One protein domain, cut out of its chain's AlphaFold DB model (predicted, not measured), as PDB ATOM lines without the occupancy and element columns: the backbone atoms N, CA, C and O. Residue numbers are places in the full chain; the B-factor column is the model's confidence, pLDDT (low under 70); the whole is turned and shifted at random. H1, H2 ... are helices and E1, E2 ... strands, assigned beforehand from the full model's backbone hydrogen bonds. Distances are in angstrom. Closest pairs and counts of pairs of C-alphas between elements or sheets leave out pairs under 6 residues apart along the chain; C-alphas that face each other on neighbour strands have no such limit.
ATOM      1  N   GLU A   9     176.258 143.764 152.390       96.62
ATOM      2  CA  GLU A   9     176.118 142.633 151.485       96.62
ATOM      3  C   GLU A   9     176.823 142.935 150.156       96.62
ATOM      4  O   GLU A   9     176.700 144.039 149.615       96.62
ATOM      5  N   ALA A  10     177.530 141.949 149.605       96.69
ATOM      6  CA  ALA A  10     178.029 141.995 148.236       96.69
ATOM      7  C   ALA A  10     177.877 140.660 147.519       96.69
ATOM      8  O   ALA A  10     178.224 139.595 148.020       96.69
ATOM      9  N   ASP A  11     177.422 140.753 146.286       95.75
ATOM     10  CA  ASP A  11     177.490 139.713 145.290       95.75
ATOM     11  C   ASP A  11     178.831 139.857 144.558       95.75
ATOM     12  O   ASP A  11     179.118 140.918 144.001       95.75
ATOM     13  N   ILE A  12     179.644 138.803 144.552       95.69
ATOM     14  CA  ILE A  12     180.930 138.770 143.848       95.69
ATOM     15  C   ILE A  12     180.901 137.760 142.706       95.69
ATOM     16  O   ILE A  12     180.260 136.705 142.774       95.69
ATOM     17  N   GLN A  13     181.650 138.069 141.659       93.44
ATOM     18  CA  GLN A  13     181.844 137.213 140.499       93.44
ATOM     19  C   GLN A  13     183.313 137.185 140.080       93.44
ATOM     20  O   GLN A  13     184.122 137.980 140.546       93.44
ATOM     21  N   TYR A  14     183.656 136.258 139.190       90.88
ATOM     22  CA  TYR A  14     185.018 136.042 138.700       90.88
ATOM     23  C   TYR A  14     186.044 135.939 139.836       90.88
ATOM     24  O   TYR A  14     187.106 136.555 139.810       90.88
ATOM     25  N   TRP A  15     185.668 135.189 140.866       96.38
ATOM     26  CA  TRP A  15     186.353 135.179 142.145       96.38
ATOM     27  C   TRP A  15     187.453 134.114 142.199       96.38
ATOM     28  O   TRP A  15     187.421 133.124 141.465       96.38
ATOM     29  N   ILE A  16     188.415 134.315 143.091       97.94
ATOM     30  CA  ILE A  16     189.500 133.396 143.434       97.94
ATOM     31  C   ILE A  16     189.643 133.302 144.950       97.94
ATOM     32  O   ILE A  16     189.213 134.190 145.687       97.94
ATOM     33  N   ILE A  17     190.277 132.227 145.411       98.31
ATOM     34  CA  ILE A  17     190.655 132.044 146.812       98.31
ATOM     35  C   ILE A  17     192.087 132.550 146.980       98.31
ATOM     36  O   ILE A  17     192.951 132.221 146.171       98.31
ATOM     37  N   LYS A  18     192.350 133.305 148.047       98.00
ATOM     38  CA  LYS A  18     193.705 133.641 148.487       98.00
ATOM     39  C   LYS A  18     193.901 133.317 149.958       98.00
ATOM     40  O   LYS A  18     192.975 133.413 150.762       98.00
ATOM     41  N   PHE A  19     195.138 132.973 150.296       97.44
ATOM     42  CA  PHE A  19     195.572 132.781 151.675       97.44
ATOM     43  C   PHE A  19     196.313 134.023 152.161       97.44
ATOM     44  O   PHE A  19     197.223 134.518 151.494       97.44
ATOM     45  N   LEU A  20     195.913 134.528 153.321       95.88
ATOM     46  CA  LEU A  20     196.627 135.551 154.065       95.88
ATOM     47  C   LEU A  20     197.423 134.864 155.167       95.88
ATOM     48  O   LEU A  20     196.841 134.283 156.073       95.88
ATOM     49  N   GLU A  21     198.750 134.901 155.077       94.44
ATOM     50  CA  GLU A  21     199.599 134.311 156.111       94.44
ATOM     51  C   GLU A  21     199.465 135.106 157.416       94.44
ATOM     52  O   GLU A  21     199.702 136.317 157.455       94.44
ATOM     53  N   GLY A  22     199.058 134.407 158.472       90.94
ATOM     54  CA  GLY A  22     198.918 134.937 159.815       90.94
ATOM     55  C   GLY A  22     200.207 134.825 160.629       90.94
ATOM     56  O   GLY A  22     201.290 134.492 160.141       90.94
ATOM     57  N   ILE A  23     200.085 135.115 161.921       91.19
ATOM     58  CA  ILE A  23     201.159 134.922 162.899       91.19
ATOM     59  C   ILE A  23     201.152 133.442 163.330       91.19
ATOM     60  O   ILE A  23     200.100 132.819 163.355       91.19
ATOM     61  N   GLU A  24     202.312 132.874 163.683       89.31
ATOM     62  CA  GLU A  24     202.409 131.504 164.239       89.31
ATOM     63  C   GLU A  24     201.930 130.374 163.303       89.31
ATOM     64  O   GLU A  24     201.352 129.389 163.751       89.31
ATOM     65  N   ASP A  25     202.226 130.481 162.004       85.62
ATOM     66  CA  ASP A  25     201.828 129.500 160.979       85.62
ATOM     67  C   ASP A  25     200.312 129.376 160.748       85.62
ATOM     68  O   ASP A  25     199.881 128.478 160.022       85.62
ATOM     69  N   ASP A  26     199.526 130.306 161.288       93.50
ATOM     70  CA  ASP A  26     198.107 130.442 160.982       93.50
ATOM     71  C   ASP A  26     197.888 131.087 159.603       93.50
ATOM     72  O   ASP A  26     198.815 131.646 158.995       93.50
ATOM     73  N   PHE A  27     196.669 131.003 159.085       96.75
ATOM     74  CA  PHE A  27     196.287 131.677 157.854       96.75
ATOM     75  C   PHE A  27     194.797 131.995 157.812       96.75
ATOM     76  O   PHE A  27     193.958 131.222 158.265       96.75
ATOM     77  N   ASP A  28     194.479 133.102 157.156       97.38
ATOM     78  CA  ASP A  28     193.113 133.472 156.831       97.38
ATOM     79  C   ASP A  28     192.801 133.157 155.368       97.38
ATOM     80  O   ASP A  28     193.656 133.238 154.477       97.38
ATOM     81  N   VAL A  29     191.539 132.831 155.106       98.06
ATOM     82  CA  VAL A  29     191.012 132.675 153.750       98.06
ATOM     83  C   VAL A  29     190.302 133.956 153.363       98.06
ATOM     84  O   VAL A  29     189.368 134.372 154.042       98.06
ATOM     85  N   VAL A  30     190.700 134.554 152.247       98.19
ATOM     86  CA  VAL A  30     190.004 135.700 151.653       98.19
ATOM     87  C   VAL A  30     189.633 135.399 150.215       98.19
ATOM     88  O   VAL A  30     190.266 134.572 149.554       98.19
ATOM     89  N   LEU A  31     188.608 136.083 149.726       98.19
ATOM     90  CA  LEU A  31     188.219 136.040 148.329       98.19
ATOM     91  C   LEU A  31     188.608 137.339 147.645       98.19
ATOM     92  O   LEU A  31     188.460 138.421 148.207       98.19
ATOM     93  N   GLU A  32     189.070 137.224 146.410       97.94
ATOM     94  CA  GLU A  32     189.199 138.359 145.502       97.94
ATOM     95  C   GLU A  32     188.322 138.106 144.287       97.94
ATOM     96  O   GLU A  32     188.281 136.988 143.788       97.94
ATOM     97  N   GLY A  33     187.609 139.120 143.814       96.31
ATOM     98  CA  GLY A  33     186.733 139.019 142.653       96.31
ATOM     99  C   GLY A  33     186.292 140.392 142.172       96.31
ATOM    100  O   GLY A  33     186.875 141.403 142.545       96.31
ATOM    101  N   LEU A  34     185.260 140.425 141.340       94.56
ATOM    102  CA  LEU A  34     184.623 141.651 140.873       94.56
ATOM    103  C   LEU A  34     183.257 141.797 141.542       94.56
ATOM    104  O   LEU A  34     182.517 140.814 141.653       94.56
ATOM    105  N   ILE A  35     182.909 143.015 141.947       95.25
ATOM    106  CA  ILE A  35     181.572 143.327 142.457       95.25
ATOM    107  C   ILE A  35     180.533 143.120 141.353       95.25
ATOM    108  O   ILE A  35     180.702 143.589 140.234       95.25
ATOM    109  N   ALA A  36     179.446 142.421 141.665       90.25
ATOM    110  CA  ALA A  36     178.270 142.326 140.804       90.25
ATOM    111  C   ALA A  36     177.150 143.247 141.305       90.25
ATOM    112  O   ALA A  36     176.627 144.051 140.549       90.25
ATOM    113  N   LYS A  37     176.785 143.144 142.588       92.88
ATOM    114  CA  LYS A  37     175.787 143.995 143.265       92.88
ATOM    115  C   LYS A  37     176.187 144.142 144.718       92.88
ATOM    116  O   LYS A  37     176.687 143.185 145.294       92.88
ATOM    117  N   ASN A  38     175.979 145.293 145.339       95.19
ATOM    118  CA  ASN A  38     176.350 145.461 146.743       95.19
ATOM    119  C   ASN A  38     175.551 146.571 147.434       95.19
ATOM    120  O   ASN A  38     174.946 147.417 146.780       95.19
ATOM    121  N   THR A  39     175.578 146.562 148.765       95.25
ATOM    122  CA  THR A  39     175.049 147.639 149.620       95.25
ATOM    123  C   THR A  39     176.144 148.543 150.188       95.25
ATOM    124  O   THR A  39     175.833 149.489 150.904       95.25
ATOM    125  N   MET A  40     177.412 148.257 149.877       91.75
ATOM    126  CA  MET A  40     178.596 148.964 150.380       91.75
ATOM    127  C   MET A  40     178.908 150.260 149.613       91.75
ATOM    128  O   MET A  40     179.782 151.016 150.028       91.75
ATOM    129  N   GLY A  41     178.200 150.531 148.513       93.38
ATOM    130  CA  GLY A  41     178.442 151.693 147.655       93.38
ATOM    131  C   GLY A  41     179.646 151.540 146.723       93.38
ATOM    132  O   GLY A  41     180.131 152.547 146.220       93.38
ATOM    133  N   LEU A  42     180.123 150.310 146.508       93.62
ATOM    134  CA  LEU A  42     181.173 149.998 145.533       93.62
ATOM    135  C   LEU A  42     180.595 149.980 144.116       93.62
ATOM    136  O   LEU A  42     179.423 149.626 143.934       93.62
ATOM    137  N   GLU A  43     181.405 150.322 143.118       93.81
ATOM    138  CA  GLU A  43     180.958 150.302 141.726       93.81
ATOM    139  C   GLU A  43     180.839 148.861 141.206       93.81
ATOM    140  O   GLU A  43     181.562 147.949 141.623       93.81
ATOM    141  N   GLU A  44     179.891 148.615 140.297       90.75
ATOM    142  CA  GLU A  44     179.804 147.311 139.638       90.75
ATOM    143  C   GLU A  44     181.082 147.057 138.823       90.75
ATOM    144  O   GLU A  44     181.593 147.936 138.133       90.75
ATOM    145  N   TYR A  45     181.587 145.827 138.884       88.38
ATOM    146  CA  TYR A  45     182.827 145.356 138.255       88.38
ATOM    147  C   TYR A  45     184.123 145.926 138.827       88.38
ATOM    148  O   TYR A  45     185.197 145.618 138.302       88.38
ATOM    149  N   GLU A  46     184.050 146.663 139.931       93.50
ATOM    150  CA  GLU A  46     185.231 147.051 140.686       93.50
ATOM    151  C   GLU A  46     185.896 145.805 141.309       93.50
ATOM    152  O   GLU A  46     185.195 144.930 141.846       93.50
ATOM    153  N   PRO A  47     187.236 145.671 141.230       96.19
ATOM    154  CA  PRO A  47     187.964 144.653 141.969       96.19
ATOM    155  C   PRO A  47     187.713 144.788 143.469       96.19
ATOM    156  O   PRO A  47     187.930 145.838 144.066       96.19
ATOM    157  N   TYR A  48     187.300 143.696 144.096       96.94
ATOM    158  CA  TYR A  48     187.000 143.656 145.514       96.94
ATOM    159  C   TYR A  48     187.672 142.472 146.182       96.94
ATOM    160  O   TYR A  48     187.650 141.341 145.689       96.94
ATOM    161  N   ARG A  49     188.244 142.754 147.349       97.69
ATOM    162  CA  ARG A  49     188.848 141.774 148.235       97.69
ATOM    163  C   ARG A  49     188.048 141.715 149.526       97.69
ATOM    164  O   ARG A  49     187.888 142.732 150.197       97.69
ATOM    165  N   THR A  50     187.582 140.526 149.883       97.69
ATOM    166  CA  THR A  50     186.882 140.316 151.148       97.69
ATOM    167  C   THR A  50     187.852 140.407 152.321       97.69
ATOM    168  O   THR A  50     189.061 140.196 152.191       97.69
ATOM    169  N   THR A  51     187.295 140.642 153.503       96.75
ATOM    170  CA  THR A  51     187.956 140.317 154.768       96.75
ATOM    171  C   THR A  51     188.015 138.799 154.982       96.75
ATOM    172  O   THR A  51     187.579 138.025 154.116       96.75
ATOM    173  N   SER A  52     188.579 138.361 156.111       97.44
ATOM    174  CA  SER A  52     188.747 136.942 156.426       97.44
ATOM    175  C   SER A  52     187.398 136.227 156.489       97.44
ATOM    176  O   SER A  52     186.426 136.713 157.072       97.44
ATOM    177  N   LEU A  53     187.326 135.069 155.840       97.69
ATOM    178  CA  LEU A  53     186.147 134.217 155.801       97.69
ATOM    179  C   LEU A  53     185.943 133.558 157.170       97.69
ATOM    180  O   LEU A  53     186.692 132.663 157.551       97.69
ATOM    181  N   ILE A  54     184.879 133.944 157.877       96.31
ATOM    182  CA  ILE A  54     184.532 133.373 159.184       96.31
ATOM    183  C   ILE A  54     183.761 132.063 159.010       96.31
ATOM    184  O   ILE A  54     184.016 131.075 159.701       96.31
ATOM    185  N   ARG A  55     182.743 132.058 158.139       96.12
ATOM    186  CA  ARG A  55     181.866 130.891 157.964       96.12
ATOM    187  C   ARG A  55     181.185 130.841 156.603       96.12
ATOM    188  O   ARG A  55     180.858 131.860 155.999       96.12
ATOM    189  N   VAL A  56     180.848 129.621 156.205       97.50
ATOM    190  CA  VAL A  56     180.036 129.306 155.027       97.50
ATOM    191  C   VAL A  56     178.623 128.973 155.500       97.50
ATOM    192  O   VAL A  56     178.431 128.023 156.256       97.50
ATOM    193  N   HIS A  57     177.627 129.768 155.106       96.12
ATOM    194  CA  HIS A  57     176.223 129.523 155.460       96.12
ATOM    195  C   HIS A  57     175.516 128.631 154.439       96.12
ATOM    196  O   HIS A  57     174.757 127.739 154.809       96.12
ATOM    197  N   LYS A  58     175.782 128.871 153.154       95.88
ATOM    198  CA  LYS A  58     175.446 127.990 152.028       95.88
ATOM    199  C   LYS A  58     176.660 127.915 151.111       95.88
ATOM    200  O   LYS A  58     177.545 128.754 151.231       95.88
ATOM    201  N   HIS A  59     176.659 126.985 150.160       96.00
ATOM    202  CA  HIS A  59     177.773 126.808 149.224       96.00
ATOM    203  C   HIS A  59     178.230 128.118 148.561       96.00
ATOM    204  O   HIS A  59     179.422 128.348 148.408       96.00
ATOM    205  N   ASN A  60     177.302 129.023 148.249       96.38
ATOM    206  CA  ASN A  60     177.595 130.322 147.657       96.38
ATOM    207  C   ASN A  60     177.271 131.522 148.565       96.38
ATOM    208  O   ASN A  60     177.298 132.644 148.075       96.38
ATOM    209  N   ILE A  61     176.938 131.325 149.849       97.19
ATOM    210  CA  ILE A  61     176.660 132.421 150.796       97.19
ATOM    211  C   ILE A  61     177.624 132.325 151.968       97.19
ATOM    212  O   ILE A  61     177.574 131.382 152.763       97.19
ATOM    213  N   LEU A  62     178.459 133.342 152.093       97.44
ATOM    214  CA  LEU A  62     179.592 133.407 152.995       97.44
ATOM    215  C   LEU A  62     179.431 134.582 153.955       97.44
ATOM    216  O   LEU A  62     178.793 135.581 153.629       97.44
ATOM    217  N   PHE A  63     180.031 134.466 155.131       96.75
ATOM    218  CA  PHE A  63     180.148 135.562 156.083       96.75
ATOM    219  C   PHE A  63     181.621 135.791 156.383       96.75
ATOM    220  O   PHE A  63     182.310 134.871 156.835       96.75
ATOM    221  N   CYS A  64     182.072 137.009 156.121       96.50
ATOM    222  CA  CYS A  64     183.425 137.460 156.410       96.50
ATOM    223  C   CYS A  64     183.429 138.329 157.677       96.50
ATOM    224  O   CYS A  64     182.365 138.596 158.249       96.50
ATOM    225  N   ASP A  65     184.607 138.773 158.116       92.81
ATOM    226  CA  ASP A  65     184.721 139.710 159.237       92.81
ATOM    227  C   ASP A  65     183.834 140.945 159.060       92.81
ATOM    228  O   ASP A  65     183.495 141.356 157.944       92.81
ATOM    229  N   TYR A  66     183.464 141.538 160.197       90.44
ATOM    230  CA  TYR A  66     182.510 142.649 160.293       90.44
ATOM    231  C   TYR A  66     181.093 142.298 159.820       90.44
ATOM    232  O   TYR A  66     180.316 143.182 159.477       90.44
ATOM    233  N   ASP A  67     180.753 141.006 159.832       87.38
ATOM    234  CA  ASP A  67     179.447 140.480 159.432       87.38
ATOM    235  C   ASP A  67     179.062 140.826 157.989       87.38
ATOM    236  O   ASP A  67     177.878 140.931 157.662       87.38
ATOM    237  N   THR A  68     180.058 140.963 157.111       95.38
ATOM    238  CA  THR A  68     179.813 141.194 155.684       95.38
ATOM    239  C   THR A  68     179.330 139.898 155.044       95.38
ATOM    240  O   THR A  68     180.019 138.870 155.089       95.38
ATOM    241  N   LYS A  69     178.144 139.928 154.434       97.50
ATOM    242  CA  LYS A  69     177.583 138.782 153.715       97.50
ATOM    243  C   LYS A  69     178.016 138.824 152.257       97.50
ATOM    244  O   LYS A  69     177.676 139.749 151.526       97.50
ATOM    245  N   ILE A  70     178.714 137.784 151.824       97.94
ATOM    246  CA  ILE A  70     179.191 137.646 150.451       97.94
ATOM    247  C   ILE A  70     178.398 136.553 149.740       97.94
ATOM    248  O   ILE A  70     178.329 135.423 150.224       97.94
ATOM    249  N   THR A  71     177.819 136.866 148.583       97.00
ATOM    250  CA  THR A  71     177.184 135.880 147.705       97.00
ATOM    251  C   THR A  71     178.046 135.648 146.470       97.00
ATOM    252  O   THR A  71     178.288 136.560 145.686       97.00
ATOM    253  N   ILE A  72     178.467 134.412 146.238       95.69
ATOM    254  CA  ILE A  72     179.156 134.021 145.011       95.69
ATOM    255  C   ILE A  72     178.126 133.847 143.886       95.69
ATOM    256  O   ILE A  72     177.163 133.085 144.022       95.69
ATOM    257  N   LYS A  73     178.331 134.550 142.768       91.88
ATOM    258  CA  LYS A  73     177.426 134.526 141.604       91.88
ATOM    259  C   LYS A  73     177.968 133.803 140.383       91.88
ATOM    260  O   LYS A  73     177.196 133.529 139.475       91.88
ATOM    261  N   SER A  74     179.256 133.480 140.347       90.56
ATOM    262  CA  SER A  74     179.887 132.806 139.211       90.56
ATOM    263  C   SER A  74     180.687 131.590 139.654       90.56
ATOM    264  O   SER A  74     180.973 131.414 140.841       90.56
ATOM    265  N   LYS A  75     181.156 130.810 138.677       92.56
ATOM    266  CA  LYS A  75     182.232 129.855 138.927       92.56
ATOM    267  C   LYS A  75     183.515 130.557 139.377       92.56
ATOM    268  O   LYS A  75     183.720 131.742 139.080       92.56
ATOM    269  N   ILE A  76     184.370 129.813 140.069       95.69
ATOM    270  CA  ILE A  76     185.722 130.249 140.408       95.69
ATOM    271  C   ILE A  76     186.526 130.509 139.127       95.69
ATOM    272  O   ILE A  76     186.397 129.796 138.125       95.69
ATOM    273  N   CYS A  77     187.376 131.532 139.135       94.56
ATOM    274  CA  CYS A  77     188.214 131.849 137.992       94.56
ATOM    275  C   CYS A  77     189.387 130.861 137.883       94.56
ATOM    276  O   CYS A  77     190.461 131.076 138.446       94.56
ATOM    277  N   LYS A  78     189.183 129.777 137.122       94.81
ATOM    278  CA  LYS A  78     190.171 128.703 136.926       94.81
ATOM    279  C   LYS A  78     191.537 129.228 136.485       94.81
ATOM    280  O   LYS A  78     192.540 128.826 137.058       94.81
ATOM    281  N   ARG A  79     191.581 130.131 135.497       93.00
ATOM    282  CA  ARG A  79     192.844 130.673 134.972       93.00
ATOM    283  C   ARG A  79     193.649 131.385 136.061       93.00
ATOM    284  O   ARG A  79     194.783 131.004 136.301       93.00
ATOM    285  N   LEU A  80     193.037 132.341 136.765       94.06
ATOM    286  CA  LEU A  80     193.722 133.094 137.822       94.06
ATOM    287  C   LEU A  80     194.168 132.192 138.982       94.06
ATOM    288  O   LEU A  80     195.231 132.409 139.554       94.06
ATOM    289  N   MET A  81     193.390 131.158 139.310       97.56
ATOM    290  CA  MET A  81     193.798 130.157 140.299       97.56
ATOM    291  C   MET A  81     195.002 129.330 139.817       97.56
ATOM    292  O   MET A  81     195.940 129.118 140.578       97.56
ATOM    293  N   LEU A  82     195.017 128.873 138.561       96.25
ATOM    294  CA  LEU A  82     196.166 128.146 138.005       96.25
ATOM    295  C   LEU A  82     197.425 129.022 137.985       96.25
ATOM    296  O   LEU A  82     198.490 128.564 138.396       96.25
ATOM    297  N   ASP A  83     197.290 130.285 137.575       95.44
ATOM    298  CA  ASP A  83     198.387 131.258 137.548       95.44
ATOM    299  C   ASP A  83     198.936 131.527 138.960       95.44
ATOM    300  O   ASP A  83     200.144 131.664 139.152       95.44
ATOM    301  N   ALA A  84     198.065 131.503 139.974       94.56
ATOM    302  CA  ALA A  84     198.444 131.593 141.382       94.56
ATOM    303  C   ALA A  84     199.017 130.280 141.966       94.56
ATOM    304  O   ALA A  84     199.325 130.218 143.156       94.56
ATOM    305  N   GLY A  85     199.192 129.235 141.150       95.56
ATOM    306  CA  GLY A  85     199.837 127.977 141.533       95.56
ATOM    307  C   GLY A  85     198.910 126.939 142.169       95.56
ATOM    308  O   GLY A  85     199.395 125.955 142.732       95.56
ATOM    309  N   TYR A  86     197.590 127.125 142.090       97.56
ATOM    310  CA  TYR A  86     196.627 126.147 142.590       97.56
ATOM    311  C   TYR A  86     196.497 124.954 141.636       97.56
ATOM    312  O   TYR A  86     196.576 125.101 140.418       97.56
ATOM    313  N   THR A  87     196.264 123.756 142.178       97.56
ATOM    314  CA  THR A  87     196.033 122.565 141.348       97.56
ATOM    315  C   THR A  87     194.620 122.544 140.787       97.56
ATOM    316  O   THR A  87     193.670 122.989 141.429       97.56
ATOM    317  N   GLU A  88     194.448 121.943 139.611       97.44
ATOM    318  CA  GLU A  88     193.128 121.770 139.002       97.44
ATOM    319  C   GLU A  88     192.177 120.950 139.887       97.44
ATOM    320  O   GLU A  88     191.003 121.294 140.009       97.44
ATOM    321  N   GLN A  89     192.692 119.925 140.576       97.62
ATOM    322  CA  GLN A  89     191.917 119.142 141.540       97.62
ATOM    323  C   GLN A  89     191.360 120.029 142.665       97.62
ATOM    324  O   GLN A  89     190.175 119.939 142.973       97.62
ATOM    325  N   PHE A  90     192.184 120.917 143.235       98.38
ATOM    326  CA  PHE A  90     191.738 121.859 144.262       98.38
ATOM    327  C   PHE A  90     190.713 122.851 143.707       98.38
ATOM    328  O   PHE A  90     189.663 123.040 144.310       98.38
ATOM    329  N   ILE A  91     190.969 123.436 142.534       98.31
ATOM    330  CA  ILE A  91     190.044 124.376 141.879       98.31
ATOM    331  C   ILE A  91     188.671 123.729 141.664       98.31
ATOM    332  O   ILE A  91     187.641 124.336 141.962       98.31
ATOM    333  N   ASN A  92     188.646 122.476 141.207       97.56
ATOM    334  CA  ASN A  92     187.410 121.740 140.960       97.56
ATOM    335  C   ASN A  92     186.603 121.483 142.237       97.56
ATOM    336  O   ASN A  92     185.379 121.447 142.159       97.56
ATOM    337  N   CYS A  93     187.235 121.380 143.410       98.50
ATOM    338  CA  CYS A  93     186.521 121.266 144.686       98.50
ATOM    339  C   CYS A  93     185.742 122.536 145.069       98.50
ATOM    340  O   CYS A  93     184.847 122.448 145.909       98.50
ATOM    341  N   PHE A  94     186.054 123.686 144.461       98.25
ATOM    342  CA  PHE A  94     185.448 124.990 144.755       98.25
ATOM    343  C   PHE A  94     184.722 125.616 143.553       98.25
ATOM    344  O   PHE A  94     184.371 126.797 143.593       98.25
ATOM    345  N   LYS A  95     184.493 124.842 142.477       95.69
ATOM    346  CA  LYS A  95     184.060 125.351 141.163       95.69
ATOM    347  C   LYS A  95     182.875 126.317 141.248       95.69
ATOM    348  O   LYS A  95     182.952 127.387 140.654       95.69
ATOM    349  N   TYR A  96     181.828 125.977 141.998       95.00
ATOM    350  CA  TYR A  96     180.589 126.756 142.137       95.00
ATOM    351  C   TYR A  96     180.343 127.276 143.561       95.00
ATOM    352  O   TYR A  96     179.238 127.703 143.894       95.00
ATOM    353  N   GLY A  97     181.366 127.250 144.418       96.75
ATOM    354  CA  GLY A  97     181.269 127.671 145.812       96.75
ATOM    355  C   GLY A  97     181.972 126.709 146.763       96.75
ATOM    356  O   GLY A  97     182.726 125.834 146.350       96.75
ATOM    357  N   PHE A  98     181.727 126.873 148.056       98.19
ATOM    358  CA  PHE A  98     182.395 126.145 149.126       98.19
ATOM    359  C   PHE A  98     181.661 124.835 149.460       98.19
ATOM    360  O   PHE A  98     180.489 124.886 149.845       98.19
ATOM    361  N   PRO A  99     182.327 123.670 149.363       98.19
ATOM    362  CA  PRO A  99     181.750 122.398 149.788       98.19
ATOM    363  C   PRO A  99     181.662 122.318 151.318       98.19
ATOM    364  O   PRO A  99     182.312 123.068 152.049       98.19
ATOM    365  N   THR A 100     180.900 121.363 151.845       97.94
ATOM    366  CA  THR A 100     180.708 121.194 153.295       97.94
ATOM    367  C   THR A 100     182.003 120.869 154.042       97.94
ATOM    368  O   THR A 100     182.125 121.173 155.228       97.94
ATOM    369  N   ASN A 101     182.986 120.266 153.366       98.19
ATOM    370  CA  ASN A 101     184.306 119.935 153.907       98.19
ATOM    371  C   ASN A 101     185.401 120.956 153.535       98.19
ATOM    372  O   ASN A 101     186.584 120.620 153.602       98.19
ATOM    373  N   TRP A 102     185.034 122.187 153.158       98.25
ATOM    374  CA  TRP A 102     185.979 123.198 152.671       98.25
ATOM    375  C   TRP A 102     187.155 123.487 153.614       98.25
ATOM    376  O   TRP A 102     188.271 123.658 153.132       98.25
ATOM    377  N   VAL A 103     186.929 123.501 154.935       97.94
ATOM    378  CA  VAL A 103     187.982 123.774 155.933       97.94
ATOM    379  C   VAL A 103     189.105 122.748 155.806       97.94
ATOM    380  O   VAL A 103     190.262 123.113 155.635       97.94
ATOM    381  N   ALA A 104     188.757 121.457 155.776       98.25
ATOM    382  CA  ALA A 104     189.732 120.375 155.667       98.25
ATOM    383  C   ALA A 104     190.498 120.408 154.334       98.25
ATOM    384  O   ALA A 104     191.685 120.089 154.299       98.25
ATOM    385  N   LEU A 105     189.833 120.797 153.240       98.31
ATOM    386  CA  LEU A 105     190.474 120.956 151.930       98.31
ATOM    387  C   LEU A 105     191.507 122.081 151.946       98.31
ATOM    388  O   LEU A 105     192.633 121.895 151.490       98.31
ATOM    389  N   VAL A 106     191.114 123.237 152.475       97.88
ATOM    390  CA  VAL A 106     191.951 124.430 152.545       97.88
ATOM    391  C   VAL A 106     193.138 124.220 153.484       97.88
ATOM    392  O   VAL A 106     194.266 124.485 153.079       97.88
ATOM    393  N   GLU A 107     192.916 123.690 154.689       97.44
ATOM    394  CA  GLU A 107     193.987 123.382 155.643       97.44
ATOM    395  C   GLU A 107     194.996 122.396 155.050       97.44
ATOM    396  O   GLU A 107     196.205 122.637 155.096       97.44
ATOM    397  N   TYR A 108     194.513 121.303 154.447       97.75
ATOM    398  CA  TYR A 108     195.385 120.318 153.812       97.75
ATOM    399  C   TYR A 108     196.222 120.958 152.702       97.75
ATOM    400  O   TYR A 108     197.446 120.802 152.677       97.75
ATOM    401  N   PHE A 109     195.566 121.690 151.798       97.81
ATOM    402  CA  PHE A 109     196.221 122.324 150.662       97.81
ATOM    403  C   PHE A 109     197.270 123.344 151.117       97.81
ATOM    404  O   PHE A 109     198.413 123.288 150.666       97.81
ATOM    405  N   TYR A 110     196.919 124.231 152.053       96.94
ATOM    406  CA  TYR A 110     197.818 125.271 152.548       96.94
ATOM    407  C   TYR A 110     199.051 124.686 153.243       96.94
ATOM    408  O   TYR A 110     200.175 125.091 152.942       96.94
ATOM    409  N   VAL A 111     198.872 123.688 154.118       96.31
ATOM    410  CA  VAL A 111     199.989 123.037 154.823       96.31
ATOM    411  C   VAL A 111     200.972 122.405 153.835       96.31
ATOM    412  O   VAL A 111     202.182 122.586 153.983       96.31
ATOM    413  N   LYS A 112     200.471 121.706 152.808       97.19
ATOM    414  CA  LYS A 112     201.304 121.086 151.762       97.19
ATOM    415  C   LYS A 112     202.005 122.113 150.885       97.19
ATOM    416  O   LYS A 112     203.197 121.985 150.613       97.19
ATOM    417  N   MET A 113     201.285 123.161 150.496       96.06
ATOM    418  CA  MET A 113     201.828 124.257 149.702       96.06
ATOM    419  C   MET A 113     202.961 124.965 150.458       96.06
ATOM    420  O   MET A 113     204.033 125.195 149.896       96.06
ATOM    421  N   LYS A 114     202.769 125.251 151.753       95.25
ATOM    422  CA  LYS A 114     203.763 125.914 152.609       95.25
ATOM    423  C   LYS A 114     204.989 125.041 152.882       95.25
ATOM    424  O   LYS A 114     206.102 125.563 152.939       95.25
ATOM    425  N   SER A 115     204.819 123.723 153.018       95.94
ATOM    426  CA  SER A 115     205.947 122.794 153.176       95.94
ATOM    427  C   SER A 115     206.684 122.491 151.865       95.94
ATOM    428  O   SER A 115     207.765 121.899 151.903       95.94
ATOM    429  N   GLY A 116     206.147 122.922 150.718       95.88
ATOM    430  CA  GLY A 116     206.681 122.583 149.396       95.88
ATOM    431  C   GLY A 116     206.528 121.096 149.062       95.88
ATOM    432  O   GLY A 116     207.313 120.556 148.282       95.88
ATOM    433  N   GLU A 117     205.568 120.424 149.698       97.31
ATOM    434  CA  GLU A 117     205.193 119.046 149.403       97.31
ATOM    435  C   GLU A 117     204.199 118.983 148.234       97.31
ATOM    436  O   GLU A 117     203.727 119.998 147.722       97.31
ATOM    437  N   ASP A 118     203.879 117.763 147.806       96.38
ATOM    438  CA  ASP A 118     202.806 117.531 146.845       96.38
ATOM    439  C   ASP A 118     201.459 117.994 147.427       96.38
ATOM    440  O   ASP A 118     201.039 117.553 148.500       96.38
ATOM    441  N   VAL A 119     200.808 118.903 146.704       96.88
ATOM    442  CA  VAL A 119     199.520 119.533 147.035       96.88
ATOM    443  C   VAL A 119     198.317 118.745 146.497       96.88
ATOM    444  O   VAL A 119     197.183 119.219 146.577       96.88
ATOM    445  N   THR A 120     198.541 117.548 145.950       96.88
ATOM    446  CA  THR A 120     197.475 116.628 145.537       96.88
ATOM    447  C   THR A 120     196.582 116.272 146.728       96.88
ATOM    448  O   THR A 120     197.056 115.843 147.782       96.88
ATOM    449  N   LEU A 121     195.272 116.455 146.567       97.38
ATOM    450  CA  LEU A 121     194.285 116.201 147.609       97.38
ATOM    451  C   LEU A 121     194.025 114.694 147.754       97.38
ATOM    452  O   LEU A 121     193.920 113.992 146.747       97.38
ATOM    453  N   PRO A 122     193.835 114.182 148.985       97.81
ATOM    454  CA  PRO A 122     193.378 112.817 149.202       97.81
ATOM    455  C   PRO A 122     192.011 112.581 148.553       97.81
ATOM    456  O   PRO A 122     191.098 113.394 148.725       97.81
ATOM    457  N   ASP A 123     191.831 111.431 147.902       97.38
ATOM    458  CA  ASP A 123     190.587 111.077 147.200       97.38
ATOM    459  C   ASP A 123     189.351 111.142 148.100       97.38
ATOM    460  O   ASP A 123     188.272 111.534 147.664       97.38
ATOM    461  N   SER A 124     189.504 110.820 149.386       96.00
ATOM    462  CA  SER A 124     188.417 110.895 150.366       96.00
ATOM    463  C   SER A 124     187.941 112.325 150.642       96.00
ATOM    464  O   SER A 124     186.773 112.525 150.963       96.00
ATOM    465  N   LEU A 125     188.822 113.325 150.517       96.75
ATOM    466  CA  LEU A 125     188.460 114.737 150.651       96.75
ATOM    467  C   LEU A 125     187.939 115.300 149.329       96.75
ATOM    468  O   LEU A 125     186.935 116.016 149.326       96.75
ATOM    469  N   ALA A 126     188.603 114.962 148.223       97.69
ATOM    470  CA  ALA A 126     188.273 115.481 146.905       97.69
ATOM    471  C   ALA A 126     186.927 114.952 146.388       97.69
ATOM    472  O   ALA A 126     186.115 115.746 145.926       97.69
ATOM    473  N   SER A 127     186.659 113.645 146.504       97.44
ATOM    474  CA  SER A 127     185.443 113.016 145.956       97.44
ATOM    475  C   SER A 127     184.164 113.628 146.526       97.44
ATOM    476  O   SER A 127     183.318 114.089 145.765       97.44
ATOM    477  N   LYS A 128     184.080 113.759 147.858       97.31
ATOM    478  CA  LYS A 128     182.943 114.400 148.531       97.31
ATOM    479  C   LYS A 128     182.680 115.810 147.997       97.31
ATOM    480  O   LYS A 128     181.540 116.156 147.701       97.31
ATOM    481  N   ALA A 129     183.729 116.620 147.879       97.94
ATOM    482  CA  ALA A 129     183.599 117.981 147.383       97.94
ATOM    483  C   ALA A 129     183.168 118.002 145.918       97.94
ATOM    484  O   ALA A 129     182.245 118.724 145.573       97.94
ATOM    485  N   ILE A 130     183.784 117.182 145.065       97.69
ATOM    486  CA  ILE A 130     183.454 117.096 143.638       97.69
ATOM    487  C   ILE A 130     181.990 116.682 143.431       97.69
ATOM    488  O   ILE A 130     181.309 117.270 142.593       97.69
ATOM    489  N   ASP A 131     181.477 115.726 144.205       97.31
ATOM    490  CA  ASP A 131     180.076 115.306 144.102       97.31
ATOM    491  C   ASP A 131     179.104 116.406 144.548       97.31
ATOM    492  O   ASP A 131     178.089 116.640 143.888       97.31
ATOM    493  N   GLU A 132     179.438 117.159 145.601       97.69
ATOM    494  CA  GLU A 132     178.678 118.354 145.983       97.69
ATOM    495  C   GLU A 132     178.722 119.436 144.889       97.69
ATOM    496  O   GLU A 132     177.697 120.053 144.597       97.69
ATOM    497  N   GLN A 133     179.863 119.626 144.216       97.00
ATOM    498  CA  GLN A 133     179.979 120.591 143.118       97.00
ATOM    499  C   GLN A 133     179.125 120.213 141.905       97.00
ATOM    500  O   GLN A 133     178.567 121.113 141.284       97.00
ATOM    501  N   LYS A 134     178.944 118.921 141.591       95.00
ATOM    502  CA  LYS A 134     177.992 118.480 140.547       95.00
ATOM    503  C   LYS A 134     176.553 118.863 140.899       95.00
ATOM    504  O   LYS A 134     175.776 119.277 140.041       95.00
ATOM    505  N   TYR A 135     176.188 118.753 142.175       95.56
ATOM    506  CA  TYR A 135     174.873 119.187 142.644       95.56
ATOM    507  C   TYR A 135     174.714 120.713 142.562       95.56
ATOM    508  O   TYR A 135     173.682 121.204 142.099       95.56
ATOM    509  N   TYR A 136     175.742 121.472 142.952       94.56
ATOM    510  CA  TYR A 136     175.739 122.935 142.843       94.56
ATOM    511  C   TYR A 136     175.719 123.410 141.390       94.56
ATOM    512  O   TYR A 136     175.049 124.391 141.084       94.56
ATOM    513  N   GLU A 137     176.389 122.691 140.492       90.88
ATOM    514  CA  GLU A 137     176.353 122.929 139.050       90.88
ATOM    515  C   GLU A 137     174.919 122.855 138.526       90.88
ATOM    516  O   GLU A 137     174.427 123.812 137.931       90.88
ATOM    517  N   LYS A 138     174.204 121.771 138.849       91.38
ATOM    518  CA  LYS A 138     172.792 121.623 138.483       91.38
ATOM    519  C   LYS A 138     171.940 122.775 139.027       91.38
ATOM    520  O   LYS A 138     171.160 123.358 138.283       91.38
ATOM    521  N   MET A 139     172.140 123.164 140.290       90.19
ATOM    522  CA  MET A 139     171.449 124.321 140.870       90.19
ATOM    523  C   MET A 139     171.763 125.627 140.138       90.19
ATOM    524  O   MET A 139     170.859 126.427 139.910       90.19
ATOM    525  N   ALA A 140     173.023 125.875 139.783       88.06
ATOM    526  CA  ALA A 140     173.404 127.065 139.031       88.06
ATOM    527  C   ALA A 140     172.733 127.079 137.651       88.06
ATOM    528  O   ALA A 140     172.275 128.126 137.204       88.06
ATOM    529  N   PHE A 141     172.617 125.915 137.010       87.44
ATOM    530  CA  PHE A 141     172.032 125.772 135.677       87.44
ATOM    531  C   PHE A 141     170.515 125.941 135.684       87.44
ATOM    532  O   PHE A 141     169.963 126.611 134.812       87.44
ATOM    533  N   ASP A 142     169.844 125.376 136.686       89.38
ATOM    534  CA  ASP A 142     168.398 125.522 136.864       89.38
ATOM    535  C   ASP A 142     168.013 126.984 137.139       89.38
ATOM    536  O   ASP A 142     166.928 127.422 136.759       89.38
TER     537      ASP A 142
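Overview. This is residues 9 to 142 of the 622 residues of the protein "SANTA domain-containing protein" of Parastrongyloides trichosuri (UniProt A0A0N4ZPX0). A six-stranded sheet, strongly twisted, folds back on itself like a small, partly closed barrel: E3 and E2 face E6, E5 and E4, with E1 as the hinge. H3 packs over E2 and E1, H1 grazes E1, and the long H4 runs across H2 and the first residues of H3, away from the sheet. The printed part has 134 residues, with six named strands followed by four named helices, and its class is mixed, helices and strands. The sheet is mixed, in the order E3 E2 E1 E6 E5 E4. The whole is compact, with a radius of gyration of the C-alphas of 14.4 A and spans of 42 by 40 by 26 A.

Arrangement. E1, residues 9 to 21, bends by 104 degrees at residue 13, and E2, residues 27 to 38, bends by 91 degrees at residue 35. They form an antiparallel hairpin, with N 18 and O 30 2.9 A apart. E3, residues 47 to 49, is antiparallel to E2, with N 48 and O 33 2.8 A apart. E6, residues 68 to 72, is parallel to E1, with N 10 and O 69 2.9 A apart. E5, residues 61 to 64, is antiparallel to E6, with N 62 and O 70 2.8 A apart. E4, residues 53 to 58, is antiparallel to E5, with N 63 and O 55 2.9 A apart. E1 E2 E3 and E4 E5 E6 are meanders, each strand the antiparallel neighbour of the one before. Across the fold the closest C-alphas of E2 and E4, those of Val 29 and Leu 53, are 5.5 A apart. H3, residues 102 to 115, is over E2 and E1 at a height over the sheet of 9.8 A. H1, residues 78 to 83, only grazes the sheet with residues 78 to 81. H2, residues 88 to 93, touches H1 at a steep tilt of 46 degrees, closest at the C-alphas of Lys 78 and Ile 91, 6.6 A. H4, residues 123 to 142, touches H2 with residues 126 to 133 alone, closest at the C-alphas of Cys 93 and Ala 129, 5.2 A. H4 touches H3 at a steep tilt of 52 degrees, closest at the C-alphas of Leu 105 and Leu 125, 6.7 A. In H1, H2 and H3 every O i to N i+4 pair is within hydrogen-bond range; in H4, 14 of 16.

Along the chain. E1 begins at C-alpha 9 at (176.118, 142.633, 151.485) and is 25.3 A long; E2 is 26.7 A. H3 is 20.0 A long. H4 is 28.4 A long and ends at C-alpha 142 at (168.398, 125.522, 136.864).

Size, cuts and confidence. The C-alphas farthest apart, those of Glu 24 and Asp 142, are 44.1 A apart. The printed part has no cut and no long link, and no printed residue is under 70 in pLDDT.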